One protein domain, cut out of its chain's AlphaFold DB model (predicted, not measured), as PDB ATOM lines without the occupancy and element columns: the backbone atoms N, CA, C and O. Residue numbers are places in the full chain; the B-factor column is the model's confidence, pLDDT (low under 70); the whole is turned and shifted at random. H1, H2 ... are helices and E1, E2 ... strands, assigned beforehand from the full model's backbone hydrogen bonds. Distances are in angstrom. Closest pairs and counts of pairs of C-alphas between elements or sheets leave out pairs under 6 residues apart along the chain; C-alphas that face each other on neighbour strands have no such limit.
ATOM      1  N   GLU A   5      17.459  35.826 -46.403       88.19
ATOM      2  CA  GLU A   5      16.259  34.988 -46.370       88.19
ATOM      3  C   GLU A   5      16.547  33.596 -46.945       88.19
ATOM      4  O   GLU A   5      16.109  32.608 -46.359       88.19
ATOM      5  N   ASP A   6      17.358  33.508 -48.008       90.12
ATOM      6  CA  ASP A   6      17.824  32.234 -48.574       90.12
ATOM      7  C   ASP A   6      18.685  31.471 -47.556       90.12
ATOM      8  O   ASP A   6      18.393  30.321 -47.241       90.12
ATOM      9  N   MET A   7      19.687  32.126 -46.949       91.12
ATOM     10  CA  MET A   7      20.552  31.482 -45.947       91.12
ATOM     11  C   MET A   7      19.776  31.010 -44.706       91.12
ATOM     12  O   MET A   7      20.111  29.980 -44.119       91.12
ATOM     13  N   PHE A   8      18.726  31.737 -44.301       94.19
ATOM     14  CA  PHE A   8      17.839  31.292 -43.225       94.19
ATOM     15  C   PHE A   8      16.936  30.129 -43.674       94.19
ATOM     16  O   PHE A   8      16.720  29.197 -42.902       94.19
ATOM     17  N   ALA A   9      16.451  30.125 -44.919       90.94
ATOM     18  CA  ALA A   9      15.690  29.010 -45.485       90.94
ATOM     19  C   ALA A   9      16.528  27.723 -45.604       90.94
ATOM     20  O   ALA A   9      16.051  26.656 -45.213       90.94
ATOM     21  N   ASP A  10      17.780  27.821 -46.052       91.19
ATOM     22  CA  ASP A  10      18.721  26.697 -46.125       91.19
ATOM     23  C   ASP A  10      19.020  26.128 -44.730       91.19
ATOM     24  O   ASP A  10      18.959  24.913 -44.525       91.19
ATOM     25  N   LEU A  11      19.250  26.991 -43.733       92.38
ATOM     26  CA  LEU A  11      19.388  26.574 -42.334       92.38
ATOM     27  C   LEU A  11      18.149  25.813 -41.839       92.38
ATOM     28  O   LEU A  11      18.285  24.745 -41.243       92.38
ATOM     29  N   LEU A  12      16.946  26.339 -42.082       91.69
ATOM     30  CA  LEU A  12      15.691  25.694 -41.681       91.69
ATOM     31  C   LEU A  12      15.544  24.303 -42.314       91.69
ATOM     32  O   LEU A  12      15.145  23.361 -41.632       91.69
ATOM     33  N   MET A  13      15.923  24.160 -43.585       90.00
ATOM     34  CA  MET A  13      15.895  22.895 -44.330       90.00
ATOM     35  C   MET A  13      16.922  21.860 -43.844       90.00
ATOM     36  O   MET A  13      16.770  20.677 -44.156       90.00
ATOM     37  N   LEU A  14      17.942  22.288 -43.090       90.50
ATOM     38  CA  LEU A  14      18.963  21.432 -42.473       90.50
ATOM     39  C   LEU A  14      18.687  21.122 -40.993       90.50
ATOM     40  O   LEU A  14      19.073  20.055 -40.524       90.50
ATOM     41  N   VAL A  15      18.049  22.036 -40.251       88.06
ATOM     42  CA  VAL A  15      17.740  21.862 -38.816       88.06
ATOM     43  C   VAL A  15      16.424  21.122 -38.586       88.06
ATOM     44  O   VAL A  15      16.318  20.363 -37.630       88.06
ATOM     45  N   ILE A  16      15.405  21.344 -39.422       88.00
ATOM     46  CA  ILE A  16      14.064  20.789 -39.204       88.00
ATOM     47  C   ILE A  16      13.968  19.407 -39.882       88.00
ATOM     48  O   ILE A  16      13.977  19.339 -41.115       88.00
ATOM     49  N   PRO A  17      13.839  18.290 -39.135       77.88
ATOM     50  CA  PRO A  17      13.882  16.960 -39.738       77.88
ATOM     51  C   PRO A  17      12.611  16.664 -40.546       77.88
ATOM     52  O   PRO A  17      11.533  16.455 -39.986       77.88
ATOM     53  N   LYS A  18      12.748  16.596 -41.878       73.25
ATOM     54  CA  LYS A  18      11.633  16.377 -42.825       73.25
ATOM     55  C   LYS A  18      10.782  15.138 -42.523       73.25
ATOM     56  O   LYS A  18       9.594  15.142 -42.811       73.25
ATOM     57  N   ALA A  19      11.394  14.088 -41.976       49.72
ATOM     58  CA  ALA A  19      10.773  12.776 -41.793       49.72
ATOM     59  C   ALA A  19      10.158  12.543 -40.400       49.72
ATOM     60  O   ALA A  19       9.700  11.437 -40.139       49.72
ATOM     61  N   ALA A  20      10.188  13.528 -39.489       46.94
ATOM     62  CA  ALA A  20       9.899  13.269 -38.074       46.94
ATOM     63  C   ALA A  20       8.931  14.243 -37.386       46.94
ATOM     64  O   ALA A  20       8.677  14.053 -36.206       46.94
ATOM     65  N   GLN A  21       8.379  15.280 -38.031       55.94
ATOM     66  CA  GLN A  21       7.642  16.338 -37.304       55.94
ATOM     67  C   GLN A  21       6.474  15.850 -36.417       55.94
ATOM     68  O   GLN A  21       6.189  16.489 -35.400       55.94
ATOM     69  N   GLU A  22       5.836  14.723 -36.741       45.97
ATOM     70  CA  GLU A  22       4.732  14.139 -35.964       45.97
ATOM     71  C   GLU A  22       5.221  13.457 -34.667       45.97
ATOM     72  O   GLU A  22       4.814  13.877 -33.582       45.97
ATOM     73  N   ASP A  23       6.185  12.533 -34.741       52.09
ATOM     74  CA  ASP A  23       6.739  11.812 -33.573       52.09
ATOM     75  C   ASP A  23       7.947  12.499 -32.904       52.09
ATOM     76  O   ASP A  23       8.357  12.131 -31.801       52.09
ATOM     77  N   ALA A  24       8.531  13.526 -33.528       67.81
ATOM     78  CA  ALA A  24       9.710  14.207 -33.003       67.81
ATOM     79  C   ALA A  24       9.438  14.805 -31.622       67.81
ATOM     80  O   ALA A  24       8.481  15.561 -31.414       67.81
ATOM     81  N   ARG A  25      10.362  14.525 -30.702       83.88
ATOM     82  CA  ARG A  25      10.389  15.048 -29.332       83.88
ATOM     83  C   ARG A  25      10.425  16.581 -29.270       83.88
ATOM     84  O   ARG A  25       9.957  17.169 -28.297       83.88
ATOM     85  N   TRP A  26      10.958  17.200 -30.323       89.56
ATOM     86  CA  TRP A  26      10.995  18.639 -30.553       89.56
ATOM     87  C   TRP A  26      10.011  19.027 -31.657       89.56
ATOM     88  O   TRP A  26      10.019  18.450 -32.746       89.56
ATOM     89  N   LYS A  27       9.179  20.028 -31.374       90.06
ATOM     90  CA  LYS A  27       8.343  20.743 -32.343       90.06
ATOM     91  C   LYS A  27       9.010  22.075 -32.681       90.06
ATOM     92  O   LYS A  27       9.785  22.594 -31.884       90.06
ATOM     93  N   PHE A  28       8.718  22.621 -33.859       92.31
ATOM     94  CA  PHE A  28       9.398  23.807 -34.385       92.31
ATOM     95  C   PHE A  28       8.383  24.880 -34.809       92.31
ATOM     96  O   PHE A  28       7.439  24.580 -35.536       92.31
ATOM     97  N   ASP A  29       8.591  26.123 -34.369       90.62
ATOM     98  CA  ASP A  29       7.944  27.342 -34.881       90.62
ATOM     99  C   ASP A  29       8.976  28.192 -35.647       90.62
ATOM    100  O   ASP A  29      10.160  28.207 -35.305       90.62
ATOM    101  N   VAL A  30       8.543  28.865 -36.718       91.44
ATOM    102  CA  VAL A  30       9.425  29.499 -37.711       91.44
ATOM    103  C   VAL A  30       8.911  30.880 -38.099       91.44
ATOM    104  O   VAL A  30       8.052  31.040 -38.969       91.44
ATOM    105  N   GLN A  31       9.511  31.912 -37.518       90.19
ATOM    106  CA  GLN A  31       9.120  33.298 -37.745       90.19
ATOM    107  C   GLN A  31      10.063  33.929 -38.773       90.19
ATOM    108  O   GLN A  31      11.051  34.580 -38.438       90.19
ATOM    109  N   LYS A  32       9.759  33.728 -40.062       89.06
ATOM    110  CA  LYS A  32      10.610  34.180 -41.184       89.06
ATOM    111  C   LYS A  32      10.941  35.679 -41.152       89.06
ATOM    112  O   LYS A  32      12.049  36.057 -41.503       89.06
ATOM    113  N   GLN A  33      10.005  36.512 -40.691       84.31
ATOM    114  CA  GLN A  33      10.144  37.975 -40.644       84.31
ATOM    115  C   GLN A  33      11.150  38.454 -39.583       84.31
ATOM    116  O   GLN A  33      11.923  39.370 -39.844       84.31
ATOM    117  N   SER A  34      11.167  37.829 -38.402       89.25
ATOM    118  CA  SER A  34      12.155  38.082 -37.339       89.25
ATOM    119  C   SER A  34      13.418  37.223 -37.485       89.25
ATOM    120  O   SER A  34      14.399  37.457 -36.784       89.25
ATOM    121  N   ARG A  35      13.406  36.244 -38.402       94.88
ATOM    122  CA  ARG A  35      14.441  35.212 -38.588       94.88
ATOM    123  C   ARG A  35      14.722  34.436 -37.294       94.88
ATOM    124  O   ARG A  35      15.868  34.170 -36.932       94.88
ATOM    125  N   LEU A  36      13.640  34.102 -36.591       94.06
ATOM    126  CA  LEU A  36      13.646  33.352 -35.339       94.06
ATOM    127  C   LEU A  36      13.145  31.922 -35.587       94.06
ATOM    128  O   LEU A  36      12.080  31.725 -36.179       94.06
ATOM    129  N   LEU A  37      13.911  30.931 -35.131       94.69
ATOM    130  CA  LEU A  37      13.545  29.512 -35.132       94.69
ATOM    131  C   LEU A  37      13.375  29.038 -33.687       94.69
ATOM    132  O   LEU A  37      14.328  29.066 -32.916       94.69
ATOM    133  N   THR A  38      12.186  28.575 -33.321       94.88
ATOM    134  CA  THR A  38      11.858  28.171 -31.947       94.88
ATOM    135  C   THR A  38      11.642  26.664 -31.885       94.88
ATOM    136  O   THR A  38      10.627  26.169 -32.370       94.88
ATOM    137  N   ALA A  39      12.571  25.924 -31.279       94.81
ATOM    138  CA  ALA A  39      12.442  24.488 -31.030       94.81
ATOM    139  C   ALA A  39      11.933  24.247 -29.600       94.81
ATOM    140  O   ALA A  39      12.563  24.685 -28.640       94.81
ATOM    141  N   TYR A  40      10.812  23.547 -29.426       94.31
ATOM    142  CA  TYR A  40      10.190  23.328 -28.115       94.31
ATOM    143  C   TYR A  40       9.701  21.893 -27.908       94.31
ATOM    144  O   TYR A  40       9.242  21.225 -28.833       94.31
ATOM    145  N   ARG A  41       9.772  21.421 -26.662       92.44
ATOM    146  CA  ARG A  41       9.326  20.091 -26.231       92.44
ATOM    147  C   ARG A  41       8.089  20.214 -25.352       92.44
ATOM    148  O   ARG A  41       8.061  21.012 -24.413       92.44
ATOM    149  N   LEU A  42       7.061  19.422 -25.650       88.56
ATOM    150  CA  LEU A  42       5.832  19.358 -24.858       88.56
ATOM    151  C   LEU A  42       5.894  18.207 -23.848       88.56
ATOM    152  O   LEU A  42       6.382  17.119 -24.149       88.56
ATOM    153  N   ARG A  43       5.345  18.435 -22.653       84.31
ATOM    154  CA  ARG A  43       5.134  17.427 -21.610       84.31
ATOM    155  C   ARG A  43       3.716  17.546 -21.067       84.31
ATOM    156  O   ARG A  43       3.248  18.645 -20.780       84.31
ATOM    157  N   TYR A  44       3.052  16.410 -20.898       78.00
ATOM    158  CA  TYR A  44       1.688  16.346 -20.386       78.00
ATOM    159  C   TYR A  44       1.703  16.179 -18.861       78.00
ATOM    160  O   TYR A  44       2.361  15.287 -18.328       78.00
ATOM    161  N   GLU A  45       0.977  17.042 -18.154       75.25
ATOM    162  CA  GLU A  45       0.733  16.955 -16.712       75.25
ATOM    163  C   GLU A  45      -0.761  17.170 -16.457       75.25
ATOM    164  O   GLU A  45      -1.306  18.199 -16.848       75.25
ATOM    165  N   ASN A  46      -1.431  16.211 -15.809       77.88
ATOM    166  CA  ASN A  46      -2.882  16.236 -15.564       77.88
ATOM    167  C   ASN A  46      -3.704  16.489 -16.848       77.88
ATOM    168  O   ASN A  46      -4.625  17.300 -16.854       77.88
ATOM    169  N   TYR A  47      -3.330  15.816 -17.942       64.88
ATOM    170  CA  TYR A  47      -3.846  15.991 -19.311       64.88
ATOM    171  C   TYR A  47      -3.561  17.355 -19.977       64.88
ATOM    172  O   TYR A  47      -3.709  17.468 -21.190       64.88
ATOM    173  N   THR A  48      -3.063  18.366 -19.257       52.75
ATOM    174  CA  THR A  48      -2.610  19.636 -19.844       52.75
ATOM    175  C   THR A  48      -1.224  19.487 -20.472       52.75
ATOM    176  O   THR A  48      -0.262  19.124 -19.793       52.75
ATOM    177  N   ALA A  49      -1.095  19.831 -21.755       76.75
ATOM    178  CA  ALA A  49       0.203  19.997 -22.404       76.75
ATOM    179  C   ALA A  49       0.888  21.286 -21.914       76.75
ATOM    180  O   ALA A  49       0.298  22.366 -21.955       76.75
ATOM    181  N   LYS A  50       2.143  21.182 -21.477       81.94
ATOM    182  CA  LYS A  50       3.009  22.309 -21.103       81.94
ATOM    183  C   LYS A  50       4.293  22.254 -21.921       81.94
ATOM    184  O   LYS A  50       4.806  21.165 -22.173       81.94
ATOM    185  N   VAL A  51       4.856  23.406 -22.273       88.38
ATOM    186  CA  VAL A  51       6.235  23.468 -22.781       88.38
ATOM    187  C   VAL A  51       7.176  23.097 -21.631       88.38
ATOM    188  O   VAL A  51       7.204  23.789 -20.613       88.38
ATOM    189  N   SER A  52       7.897  21.980 -21.753       90.62
ATOM    190  CA  SER A  52       8.878  21.560 -20.746       90.62
ATOM    191  C   SER A  52      10.225  22.224 -20.968       90.62
ATOM    192  O   SER A  52      10.896  22.570 -20.000       90.62
ATOM    193  N   ASP A  53      10.616  22.402 -22.226       91.88
ATOM    194  CA  ASP A  53      11.881  22.998 -22.635       91.88
ATOM    195  C   ASP A  53      11.674  23.736 -23.966       91.88
ATOM    196  O   ASP A  53      10.886  23.291 -24.804       91.88
ATOM    197  N   CYS A  54      12.364  24.857 -24.161       94.31
ATOM    198  CA  CYS A  54      12.298  25.663 -25.378       94.31
ATOM    199  C   CYS A  54      13.659  26.301 -25.677       94.31
ATOM    200  O   CYS A  54      14.341  26.764 -24.760       94.31
ATOM    201  N   VAL A  55      14.019  26.340 -26.958       94.50
ATOM    202  CA  VAL A  55      15.239  26.928 -27.510       94.50
ATOM    203  C   VAL A  55      14.839  27.879 -28.638       94.50
ATOM    204  O   VAL A  55      14.404  27.442 -29.704       94.50
ATOM    205  N   CYS A  56      14.988  29.178 -28.411       95.56
ATOM    206  CA  CYS A  56      14.732  30.223 -29.399       95.56
ATOM    207  C   CYS A  56      16.056  30.617 -30.063       95.56
ATOM    208  O   CYS A  56      16.961  31.097 -29.389       95.56
ATOM    209  N   LEU A  57      16.180  30.416 -31.373       95.50
ATOM    210  CA  LEU A  57      17.397  30.622 -32.160       95.50
ATOM    211  C   LEU A  57      17.238  31.861 -33.046       95.50
ATOM    212  O   LEU A  57      16.597  31.801 -34.098       95.50
ATOM    213  N   GLN A  58      17.808  32.988 -32.621       96.06
ATOM    214  CA  GLN A  58      17.802  34.225 -33.399       96.06
ATOM    215  C   GLN A  58      18.933  34.199 -34.431       96.06
ATOM    216  O   GLN A  58      20.107  34.147 -34.063       96.06
ATOM    217  N   PHE A  59      18.590  34.257 -35.719       96.25
ATOM    218  CA  PHE A  59      19.568  34.312 -36.805       96.25
ATOM    219  C   PHE A  59      20.164  35.718 -36.951       96.25
ATOM    220  O   PHE A  59      19.432  36.706 -37.073       96.25
ATOM    221  N   CYS A  60      21.493  35.790 -37.005       94.31
ATOM    222  CA  CYS A  60      22.270  36.996 -37.274       94.31
ATOM    223  C   CYS A  60      23.379  36.680 -38.292       94.31
ATOM    224  O   CYS A  60      24.162  35.748 -38.094       94.31
ATOM    225  N   ARG A  61      23.472  37.452 -39.381       92.00
ATOM    226  CA  ARG A  61      24.554  37.305 -40.369       92.00
ATOM    227  C   ARG A  61      25.892  37.741 -39.769       92.00
ATOM    228  O   ARG A  61      25.943  38.723 -39.030       92.00
ATOM    229  N   ASP A  62      26.969  37.047 -40.122       89.62
ATOM    230  CA  ASP A  62      28.329  37.498 -39.826       89.62
ATOM    231  C   ASP A  62      28.708  38.674 -40.750       89.62
ATOM    232  O   ASP A  62      28.620  38.579 -41.975       89.62
ATOM    233  N   ALA A  63      29.121  39.803 -40.172       86.81
ATOM    234  CA  ALA A  63      29.559  40.975 -40.934       86.81
ATOM    235  C   ALA A  63      30.959  40.804 -41.562       86.81
ATOM    236  O   ALA A  63      31.308  41.531 -42.490       86.81
ATOM    237  N   THR A  64      31.759  39.857 -41.063       89.25
ATOM    238  CA  THR A  64      33.128  39.565 -41.522       89.25
ATOM    239  C   THR A  64      33.180  38.455 -42.574       89.25
ATOM    240  O   THR A  64      34.081  38.444 -43.411       89.25
ATOM    241  N   ASN A  65      32.187  37.561 -42.586       88.94
ATOM    242  CA  ASN A  65      32.057  36.477 -43.556       88.94
ATOM    243  C   ASN A  65      30.691  36.557 -44.267       88.94
ATOM    244  O   ASN A  65      29.673  36.242 -43.654       88.94
ATOM    245  N   PRO A  66      30.623  36.887 -45.574       83.50
ATOM    246  CA  PRO A  66      29.348  37.048 -46.278       83.50
ATOM    247  C   PRO A  66      28.532  35.751 -46.416       83.50
ATOM    248  O   PRO A  66      27.340  35.836 -46.721       83.50
ATOM    249  N   PHE A  67      29.141  34.582 -46.182       86.06
ATOM    250  CA  PHE A  67      28.484  33.268 -46.111       86.06
ATOM    251  C   PHE A  67      28.314  32.760 -44.667       86.06
ATOM    252  O   PHE A  67      27.756  31.687 -44.448       86.06
ATOM    253  N   GLY A  68      28.821  33.505 -43.682       90.69
ATOM    254  CA  GLY A  68      28.749  33.170 -42.269       90.69
ATOM    255  C   GLY A  68      27.433  33.617 -41.643       90.69
ATOM    256  O   GLY A  68      26.886  34.682 -41.948       90.69
ATOM    257  N   TYR A  69      26.941  32.811 -40.710       94.62
ATOM    258  CA  TYR A  69      25.848  33.180 -39.825       94.62
ATOM    259  C   TYR A  69      26.122  32.698 -38.406       94.62
ATOM    260  O   TYR A  69      26.908  31.785 -38.151       94.62
ATOM    261  N   SER A  70      25.429  33.341 -37.483       94.88
ATOM    262  CA  SER A  70      25.429  33.070 -36.060       94.88
ATOM    263  C   SER A  70      23.989  32.894 -35.602       94.88
ATOM    264  O   SER A  70      23.086  33.595 -36.064       94.88
ATOM    265  N   LEU A  71      23.770  31.940 -34.705       94.62
ATOM    266  CA  LEU A  71      22.503  31.749 -34.016       94.62
ATOM    267  C   LEU A  71      22.735  32.099 -32.556       94.62
ATOM    268  O   LEU A  71      23.544  31.447 -31.889       94.62
ATOM    269  N   ILE A  72      22.040  33.133 -32.088       92.62
ATOM    270  CA  ILE A  72      22.023  33.545 -30.686       92.62
ATOM    271  C   ILE A  72      20.871  32.781 -30.019       92.62
ATOM    272  O   ILE A  72      19.714  33.025 -30.375       92.62
ATOM    273  N   PRO A  73      21.152  31.830 -29.111       93.56
ATOM    274  CA  PRO A  73      20.133  30.952 -28.560       93.56
ATOM    275  C   PRO A  73      19.705  31.406 -27.155       93.56
ATOM    276  O   PRO A  73      20.540  31.541 -26.260       93.56
ATOM    277  N   THR A  74      18.405  31.597 -26.938       91.56
ATOM    278  CA  THR A  74      17.817  31.766 -25.596       91.56
ATOM    279  C   THR A  74      17.036  30.521 -25.188       91.56
ATOM    280  O   THR A  74      16.415  29.850 -26.014       91.56
ATOM    281  N   PHE A  75      17.103  30.180 -23.901       89.50
ATOM    282  CA  PHE A  75      16.688  28.877 -23.387       89.50
ATOM    283  C   PHE A  75      15.675  29.006 -22.265       89.50
ATOM    284  O   PHE A  75      15.849  29.809 -21.351       89.50
ATOM    285  N   THR A  76      14.692  28.110 -22.246       87.62
ATOM    286  CA  THR A  76      13.918  27.830 -21.034       87.62
ATOM    287  C   THR A  76      13.845  26.329 -20.766       87.62
ATOM    288  O   THR A  76      13.747  25.528 -21.695       87.62
ATOM    289  N   SER A  77      13.880  25.932 -19.494       87.50
ATOM    290  CA  SER A  77      13.654  24.553 -19.043       87.50
ATOM    291  C   SER A  77      12.834  24.569 -17.751       87.50
ATOM    292  O   SER A  77      13.063  25.380 -16.854       87.50
ATOM    293  N   GLY A  78      11.807  23.725 -17.670       83.25
ATOM    294  CA  GLY A  78      10.831  23.725 -16.575       83.25
ATOM    295  C   GLY A  78      10.053  25.040 -16.419       83.25
ATOM    296  O   GLY A  78       9.586  25.331 -15.319       83.25
ATOM    297  N   GLY A  79       9.948  25.850 -17.479       80.88
ATOM    298  CA  GLY A  79       9.344  27.189 -17.431       80.88
ATOM    299  C   GLY A  79      10.214  28.270 -16.773       80.88
ATOM    300  O   GLY A  79       9.702  29.342 -16.460       80.88
ATOM    301  N   ARG A  80      11.510  28.010 -16.549       85.50
ATOM    302  CA  ARG A  80      12.505  29.012 -16.135       85.50
ATOM    303  C   ARG A  80      13.452  29.308 -17.287       85.50
ATOM    304  O   ARG A  80      13.817  28.382 -18.006       85.50
ATOM    305  N   GLU A  81      13.861  30.562 -17.432       88.69
ATOM    306  CA  GLU A  81      14.971  30.934 -18.312       88.69
ATOM    307  C   GLU A  81      16.279  30.327 -17.786       88.69
ATOM    308  O   GLU A  81      16.488  30.245 -16.573       88.69
ATOM    309  N   MET A  82      17.114  29.828 -18.697       87.19
ATOM    310  CA  MET A  82      18.407  29.213 -18.388       87.19
ATOM    311  C   MET A  82      19.521  30.140 -18.871       87.19
ATOM    312  O   MET A  82      19.490  30.603 -20.011       87.19
ATOM    313  N   ASP A  83      20.511  30.381 -18.014       86.81
ATOM    314  CA  ASP A  83      21.640  31.255 -18.324       86.81
ATOM    315  C   ASP A  83      22.458  30.802 -19.543       86.81
ATOM    316  O   ASP A  83      22.668  29.615 -19.805       86.81
ATOM    317  N   TRP A  84      23.059  31.791 -20.203       79.44
ATOM    318  CA  TRP A  84      23.982  31.628 -21.325       79.44
ATOM    319  C   TRP A  84      25.201  30.732 -21.033       79.44
ATOM    320  O   TRP A  84      25.726  30.121 -21.962       79.44
ATOM    321  N   TRP A  85      25.635  30.572 -19.773       82.25
ATOM    322  CA  TRP A  85      26.747  29.669 -19.419       82.25
ATOM    323  C   TRP A  85      26.426  28.177 -19.627       82.25
ATOM    324  O   TRP A  85      27.332  27.344 -19.619       82.25
ATOM    325  N   TYR A  86      25.165  27.824 -19.891       81.44
ATOM    326  CA  TYR A  86      24.772  26.478 -20.312       81.44
ATOM    327  C   TYR A  86      25.309  26.102 -21.711       81.44
ATOM    328  O   TYR A  86      25.527  24.923 -21.998       81.44
ATOM    329  N   LEU A  87      25.566  27.089 -22.580       84.50
ATOM    330  CA  LEU A  87      25.986  26.878 -23.972       84.50
ATOM    331  C   LEU A  87      27.353  26.190 -24.121       84.50
ATOM    332  O   LEU A  87      27.388  25.137 -24.761       84.50
ATOM    333  N   PRO A  88      28.456  26.692 -23.522       87.19
ATOM    334  CA  PRO A  88      29.742  25.993 -23.519       87.19
ATOM    335  C   PRO A  88      29.650  24.525 -23.092       87.19
ATOM    336  O   PRO A  88      30.282  23.674 -23.709       87.19
ATOM    337  N   THR A  89      28.820  24.218 -22.093       84.94
ATOM    338  CA  THR A  89      28.622  22.858 -21.569       84.94
ATOM    339  C   THR A  89      27.927  21.929 -22.570       84.94
ATOM    340  O   THR A  89      28.216  20.734 -22.602       84.94
ATOM    341  N   ALA A  90      27.029  22.463 -23.404       82.12
ATOM    342  CA  ALA A  90      26.252  21.687 -24.372       82.12
ATOM    343  C   ALA A  90      26.904  21.579 -25.764       82.12
ATOM    344  O   ALA A  90      26.778  20.546 -26.422       82.12
ATOM    345  N   SER A  91      27.578  22.636 -26.231       86.00
ATOM    346  CA  SER A  91      28.076  22.760 -27.615       86.00
ATOM    347  C   SER A  91      29.574  23.072 -27.733       86.00
ATOM    348  O   SER A  91      30.116  23.035 -28.840       86.00
ATOM    349  N   GLY A  92      30.243  23.427 -26.632       87.25
ATOM    350  CA  GLY A  92      31.602  23.979 -26.635       87.25
ATOM    351  C   GLY A  92      31.704  25.438 -27.107       87.25
ATOM    352  O   GLY A  92      32.815  25.956 -27.207       87.25
ATOM    353  N   LYS A  93      30.586  26.119 -27.410       90.12
ATOM    354  CA  LYS A  93      30.566  27.482 -27.976       90.12
ATOM    355  C   LYS A  93      29.442  28.346 -27.401       90.12
ATOM    356  O   LYS A  93      28.311  27.893 -27.275       90.12
ATOM    357  N   ASN A  94      29.714  29.638 -27.197       85.81
ATOM    358  CA  ASN A  94      28.701  30.644 -26.823       85.81
ATOM    359  C   ASN A  94      27.702  30.986 -27.952       85.81
ATOM    360  O   ASN A  94      26.706  31.656 -27.708       85.81
ATOM    361  N   VAL A  95      27.993  30.584 -29.192       89.88
ATOM    362  CA  VAL A  95      27.231  30.914 -30.405       89.88
ATOM    363  C   VAL A  95      27.227  29.687 -31.310       89.88
ATOM    364  O   VAL A  95      28.268  29.045 -31.467       89.88
ATOM    365  N   LEU A  96      26.083  29.358 -31.912       94.31
ATOM    366  CA  LEU A  96      25.991  28.255 -32.874       94.31
ATOM    367  C   LEU A  96      26.208  28.803 -34.290       94.31
ATOM    368  O   LEU A  96      25.691  29.863 -34.636       94.31
ATOM    369  N   THR A  97      26.964  28.076 -35.105       94.88
ATOM    370  CA  THR A  97      27.439  28.509 -36.435       94.88
ATOM    371  C   THR A  97      27.045  27.543 -37.557       94.88
ATOM    372  O   THR A  97      27.424  27.728 -38.709       94.88
ATOM    373  N   SER A  98      26.292  26.488 -37.232       94.38
ATOM    374  CA  SER A  98      25.869  25.453 -38.176       94.38
ATOM    375  C   SER A  98      24.625  24.704 -37.694       94.38
ATOM    376  O   SER A  98      24.386  24.574 -36.492       94.38
ATOM    377  N   ALA A  99      23.872  24.114 -38.628       92.81
ATOM    378  CA  ALA A  99      22.757  23.216 -38.309       92.81
ATOM    379  C   ALA A  99      23.181  22.010 -37.442       92.81
ATOM    380  O   ALA A  99      22.437  21.583 -36.562       92.81
ATOM    381  N   GLN A 100      24.406  21.498 -37.629       93.56
ATOM    382  CA  GLN A 100      24.950  20.396 -36.824       93.56
ATOM    383  C   GLN A 100      25.145  20.778 -35.349       93.56
ATOM    384  O   GLN A 100      25.010  19.931 -34.470       93.56
ATOM    385  N   GLU A 101      25.459  22.041 -35.055       93.69
ATOM    386  CA  GLU A 101      25.591  22.535 -33.677       93.69
ATOM    387  C   GLU A 101      24.229  22.756 -33.016       93.69
ATOM    388  O   GLU A 101      24.101  22.523 -31.815       93.69
ATOM    389  N   VAL A 102      23.199  23.105 -33.797       93.44
ATOM    390  CA  VAL A 102      21.808  23.081 -33.322       93.44
ATOM    391  C   VAL A 102      21.376  21.653 -32.989       93.44
ATOM    392  O   VAL A 102      20.853  21.427 -31.903       93.44
ATOM    393  N   GLN A 103      21.644  20.677 -33.862       92.25
ATOM    394  CA  GLN A 103      21.270  19.286 -33.589       92.25
ATOM    395  C   GLN A 103      21.977  18.747 -32.336       92.25
ATOM    396  O   GLN A 103      21.304  18.269 -31.430       92.25
ATOM    397  N   LYS A 104      23.301  18.938 -32.208       91.81
ATOM    398  CA  LYS A 104      24.067  18.557 -31.001       91.81
ATOM    399  C   LYS A 104      23.489  19.152 -29.712       91.81
ATOM    400  O   LYS A 104      23.476  18.484 -28.680       91.81
ATOM    401  N   LEU A 105      23.014  20.397 -29.765       92.12
ATOM    402  CA  LEU A 105      22.377  21.075 -28.637       92.12
ATOM    403  C   LEU A 105      21.024  20.439 -28.269       92.12
ATOM    404  O   LEU A 105      20.761  20.222 -27.085       92.12
ATOM    405  N   LEU A 106      20.187  20.106 -29.255       92.19
ATOM    406  CA  LEU A 106      18.921  19.395 -29.025       92.19
ATOM    407  C   LEU A 106      19.170  17.974 -28.486       92.19
ATOM    408  O   LEU A 106      18.545  17.580 -27.502       92.19
ATOM    409  N   ASP A 107      20.151  17.251 -29.034       90.94
ATOM    410  CA  ASP A 107      20.572  15.921 -28.564       90.94
ATOM    411  C   ASP A 107      21.065  15.956 -27.103       90.94
ATOM    412  O   ASP A 107      20.798  15.046 -26.314       90.94
ATOM    413  N   HIS A 108      21.779  17.018 -26.711       89.62
ATOM    414  CA  HIS A 108      22.233  17.241 -25.335       89.62
ATOM    415  C   HIS A 108      21.057  17.546 -24.386       89.62
ATOM    416  O   HIS A 108      20.991  17.011 -23.276       89.62
ATOM    417  N   LEU A 109      20.082  18.348 -24.829       88.44
ATOM    418  CA  LEU A 109      18.846  18.640 -24.086       88.44
ATOM    419  C   LEU A 109      17.891  17.436 -23.983       88.44
ATOM    420  O   LEU A 109      17.018  17.417 -23.105       88.44
ATOM    421  N   ASP A 110      18.048  16.437 -24.848       89.25
ATOM    422  CA  ASP A 110      17.390  15.131 -24.774       89.25
ATOM    423  C   ASP A 110      18.061  14.210 -23.754       89.25
ATOM    424  O   ASP A 110      17.391  13.776 -22.818       89.25
ATOM    425  N   LYS A 111      19.385  14.015 -23.827       89.12
ATOM    426  CA  LYS A 111      20.145  13.233 -22.826       89.12
ATOM    427  C   LYS A 111      19.901  13.740 -21.403       89.12
ATOM    428  O   LYS A 111      19.480  12.983 -20.528       89.12
ATOM    429  N   ASN A 112      20.017  15.054 -21.205       85.56
ATOM    430  CA  ASN A 112      19.751  15.698 -19.920       85.56
ATOM    431  C   ASN A 112      18.273  15.622 -19.495       85.56
ATOM    432  O   ASN A 112      17.958  15.892 -18.338       85.56
ATOM    433  N   TYR A 113      17.329  15.313 -20.388       84.12
ATOM    434  CA  TYR A 113      15.943  15.022 -20.008       84.12
ATOM    435  C   TYR A 113      15.783  13.568 -19.574       84.12
ATOM    436  O   TYR A 113      15.158  13.329 -18.546       84.12
ATOM    437  N   ASP A 114      16.364  12.616 -20.304       84.31
ATOM    438  CA  ASP A 114      16.278  11.189 -19.978       84.31
ATOM    439  C   ASP A 114      16.934  10.865 -18.631       84.31
ATOM    440  O   ASP A 114      16.365  10.118 -17.834       84.31
ATOM    441  N   GLU A 115      18.053  11.509 -18.301       86.56
ATOM    442  CA  GLU A 115      18.656  11.437 -16.964       86.56
ATOM    443  C   GLU A 115      17.748  12.053 -15.885       86.56
ATOM    444  O   GLU A 115      17.473  11.417 -14.862       86.56
ATOM    445  N   ARG A 116      17.193  13.253 -16.125       81.81
ATOM    446  CA  ARG A 116      16.239  13.908 -15.204       81.81
ATOM    447  C   ARG A 116      14.930  13.120 -15.044       81.81
ATOM    448  O   ARG A 116      14.291  13.242 -13.996       81.81
ATOM    449  N   TYR A 117      14.520  12.338 -16.042       79.94
ATOM    450  CA  TYR A 117      13.349  11.463 -15.981       79.94
ATOM    451  C   TYR A 117      13.665  10.198 -15.181       79.94
ATOM    452  O   TYR A 117      13.019   9.970 -14.162       79.94
ATOM    453  N   ARG A 118      14.719   9.456 -15.552       83.56
ATOM    454  CA  ARG A 118      15.185   8.253 -14.835       83.56
ATOM    455  C   ARG A 118      15.455   8.525 -13.355       83.56
ATOM    456  O   ARG A 118      15.097   7.710 -12.515       83.56
ATOM    457  N   TYR A 119      16.024   9.685 -13.015       82.44
ATOM    458  CA  TYR A 119      16.215  10.085 -11.619       82.44
ATOM    459  C   TYR A 119      14.884  10.284 -10.879       82.44
ATOM    460  O   TYR A 119      14.713   9.789  -9.768       82.44
ATOM    461  N   LYS A 120      13.907  10.973 -11.488       81.31
ATOM    462  CA  LYS A 120      12.571  11.161 -10.892       81.31
ATOM    463  C   LYS A 120      11.789   9.858 -10.775       81.31
ATOM    464  O   LYS A 120      11.045   9.697  -9.815       81.31
ATOM    465  N   GLU A 121      11.952   8.959 -11.736       81.69
ATOM    466  CA  GLU A 121      11.353   7.629 -11.740       81.69
ATOM    467  C   GLU A 121      11.961   6.763 -10.630       81.69
ATOM    468  O   GLU A 121      11.217   6.268  -9.791       81.69
ATOM    469  N   LYS A 122      13.295   6.726 -10.501       86.00
ATOM    470  CA  LYS A 122      13.991   6.067  -9.383       86.00
ATOM    471  C   LYS A 122      13.548   6.610  -8.021       86.00
ATOM    472  O   LYS A 122      13.135   5.828  -7.175       86.00
ATOM    473  N   VAL A 123      13.528   7.934  -7.837       84.25
ATOM    474  CA  VAL A 123      13.052   8.580  -6.593       84.25
ATOM    475  C   VAL A 123      11.564   8.313  -6.332       84.25
ATOM    476  O   VAL A 123      11.125   8.322  -5.181       84.25
ATOM    477  N   ARG A 124      10.761   8.068  -7.374       82.00
ATOM    478  CA  ARG A 124       9.370   7.637  -7.222       82.00
ATOM    479  C   ARG A 124       9.298   6.187  -6.747       82.00
ATOM    480  O   ARG A 124       8.628   5.943  -5.750       82.00
ATOM    481  N   THR A 125      10.023   5.264  -7.378       80.94
ATOM    482  CA  THR A 125      10.097   3.857  -6.958       80.94
ATOM    483  C   THR A 125      10.648   3.717  -5.536       80.94
ATOM    484  O   THR A 125      10.083   2.978  -4.743       80.94
ATOM    485  N   GLU A 126      11.675   4.484  -5.163       85.62
ATOM    486  CA  GLU A 126      12.233   4.526  -3.799       85.62
ATOM    487  C   GLU A 126      11.226   5.055  -2.760       85.62
ATOM    488  O   GLU A 126      11.240   4.625  -1.611       85.62
ATOM    489  N   ARG A 127      10.314   5.957  -3.150       81.12
ATOM    490  CA  ARG A 127       9.217   6.424  -2.282       81.12
ATOM    491  C   ARG A 127       8.045   5.447  -2.212       81.12
ATOM    492  O   ARG A 127       7.412   5.357  -1.166       81.12
ATOM    493  N   GLU A 128       7.750   4.748  -3.304       77.81
ATOM    494  CA  GLU A 128       6.691   3.735  -3.377       77.81
ATOM    495  C   GLU A 128       7.118   2.399  -2.730       77.81
ATOM    496  O   GLU A 128       6.257   1.653  -2.276       77.81
TER     497      GLU A 128
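Overview. This is residues 5 to 128 of the 893 residues of an uncharacterized protein of Ramazzottius varieornatus (UniProt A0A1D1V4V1). A long, strongly twisted sheet of five strands has the long helix H3 running along one face, over E3, and residues 114 to 128 of H3 stick out free as an arm. The shorter H1 covers part of the same face, making two layers, helices on one face of a sheet, while the small H2 packs on H3. The printed part has 124 residues, with three named helices and five named strands in the order H1 E1 E2 E3 E4 E5 H2 H3; the class is mixed, helices and strands. The sheet is antiparallel, in the order E1 E2 E3 E4 E5, a meander, each strand the antiparallel neighbour of the one before. The whole is only just compact, close to loose, with a radius of gyration of the C-alphas of 16.1 A, and only just elongated, spanning 59 by 29 by 23 A.

Arrangement. H1, residues 5 to 15, is on the sheet of E1, residues 27 to 31, E2, residues 36 to 45, E3, residues 48 to 61, E4, residues 69 to 77, and E5, residues 80 to 82. Its height over the sheet is 8.5 A, and it runs slantwise to the strands, at 44 degrees to E3 on the local plane; the closest C-alphas of H1 and E3 are those of Phe 8 and Phe 59, 7.3 A apart. In the hairpin E1 and E2, N 29 and O 38 are within hydrogen-bond range at 2.9 A. In the hairpin E2 and E3, N 39 and O 55 are 2.9 A apart; in E3 and E4, N 56 and O 74, 2.9 A; in E4 and E5, N 82 and O 75, 2.9 A. H2, residues 86 to 91, is only just not on the sheet, with 4 pairs of C-alphas within 10 A. H3, residues 99 to 128, is on the sheet at a height of 11.0 A, along the strands, at 22 degrees to E3 on the local plane. With residues 101 to 108 alone H3 touches H2, at a steep tilt of 61 degrees, opposite ways; the closest C-alphas are those of Ala 90 and Leu 105, 5.8 A apart. With residues 99 to 103 alone it touches H1, at a steep tilt of 40 degrees, the same way; the closest C-alphas are those of Val 15 and Ala 99, 5.2 A apart. Each O i to N i+4 pair is within hydrogen-bond range in H1 and H2, and 25 of 26 in H3.

Along the chain. H1 begins at C-alpha 5, (16.259, 34.988, -46.370), and is 15.2 A long. E1 measures 13.7 A, E2 28.0 A, E3 38.4 A, E4 25.6 A and E5 6.3 A. H2 measures 8.8 A. H3 is 43.1 A long and ends at C-alpha 128, (6.691, 3.735, -3.377).

Size, cuts and confidence. The C-alphas farthest apart are those of Pro 66 and Glu 128, 58.9 A. The printed part has no cut. The link from H1 to E1 is long, and its residues 18 to 23 stand free. Mean pLDDT of the printed part is 86.1; residues 19 to 24 and 47 to 48 are under 70.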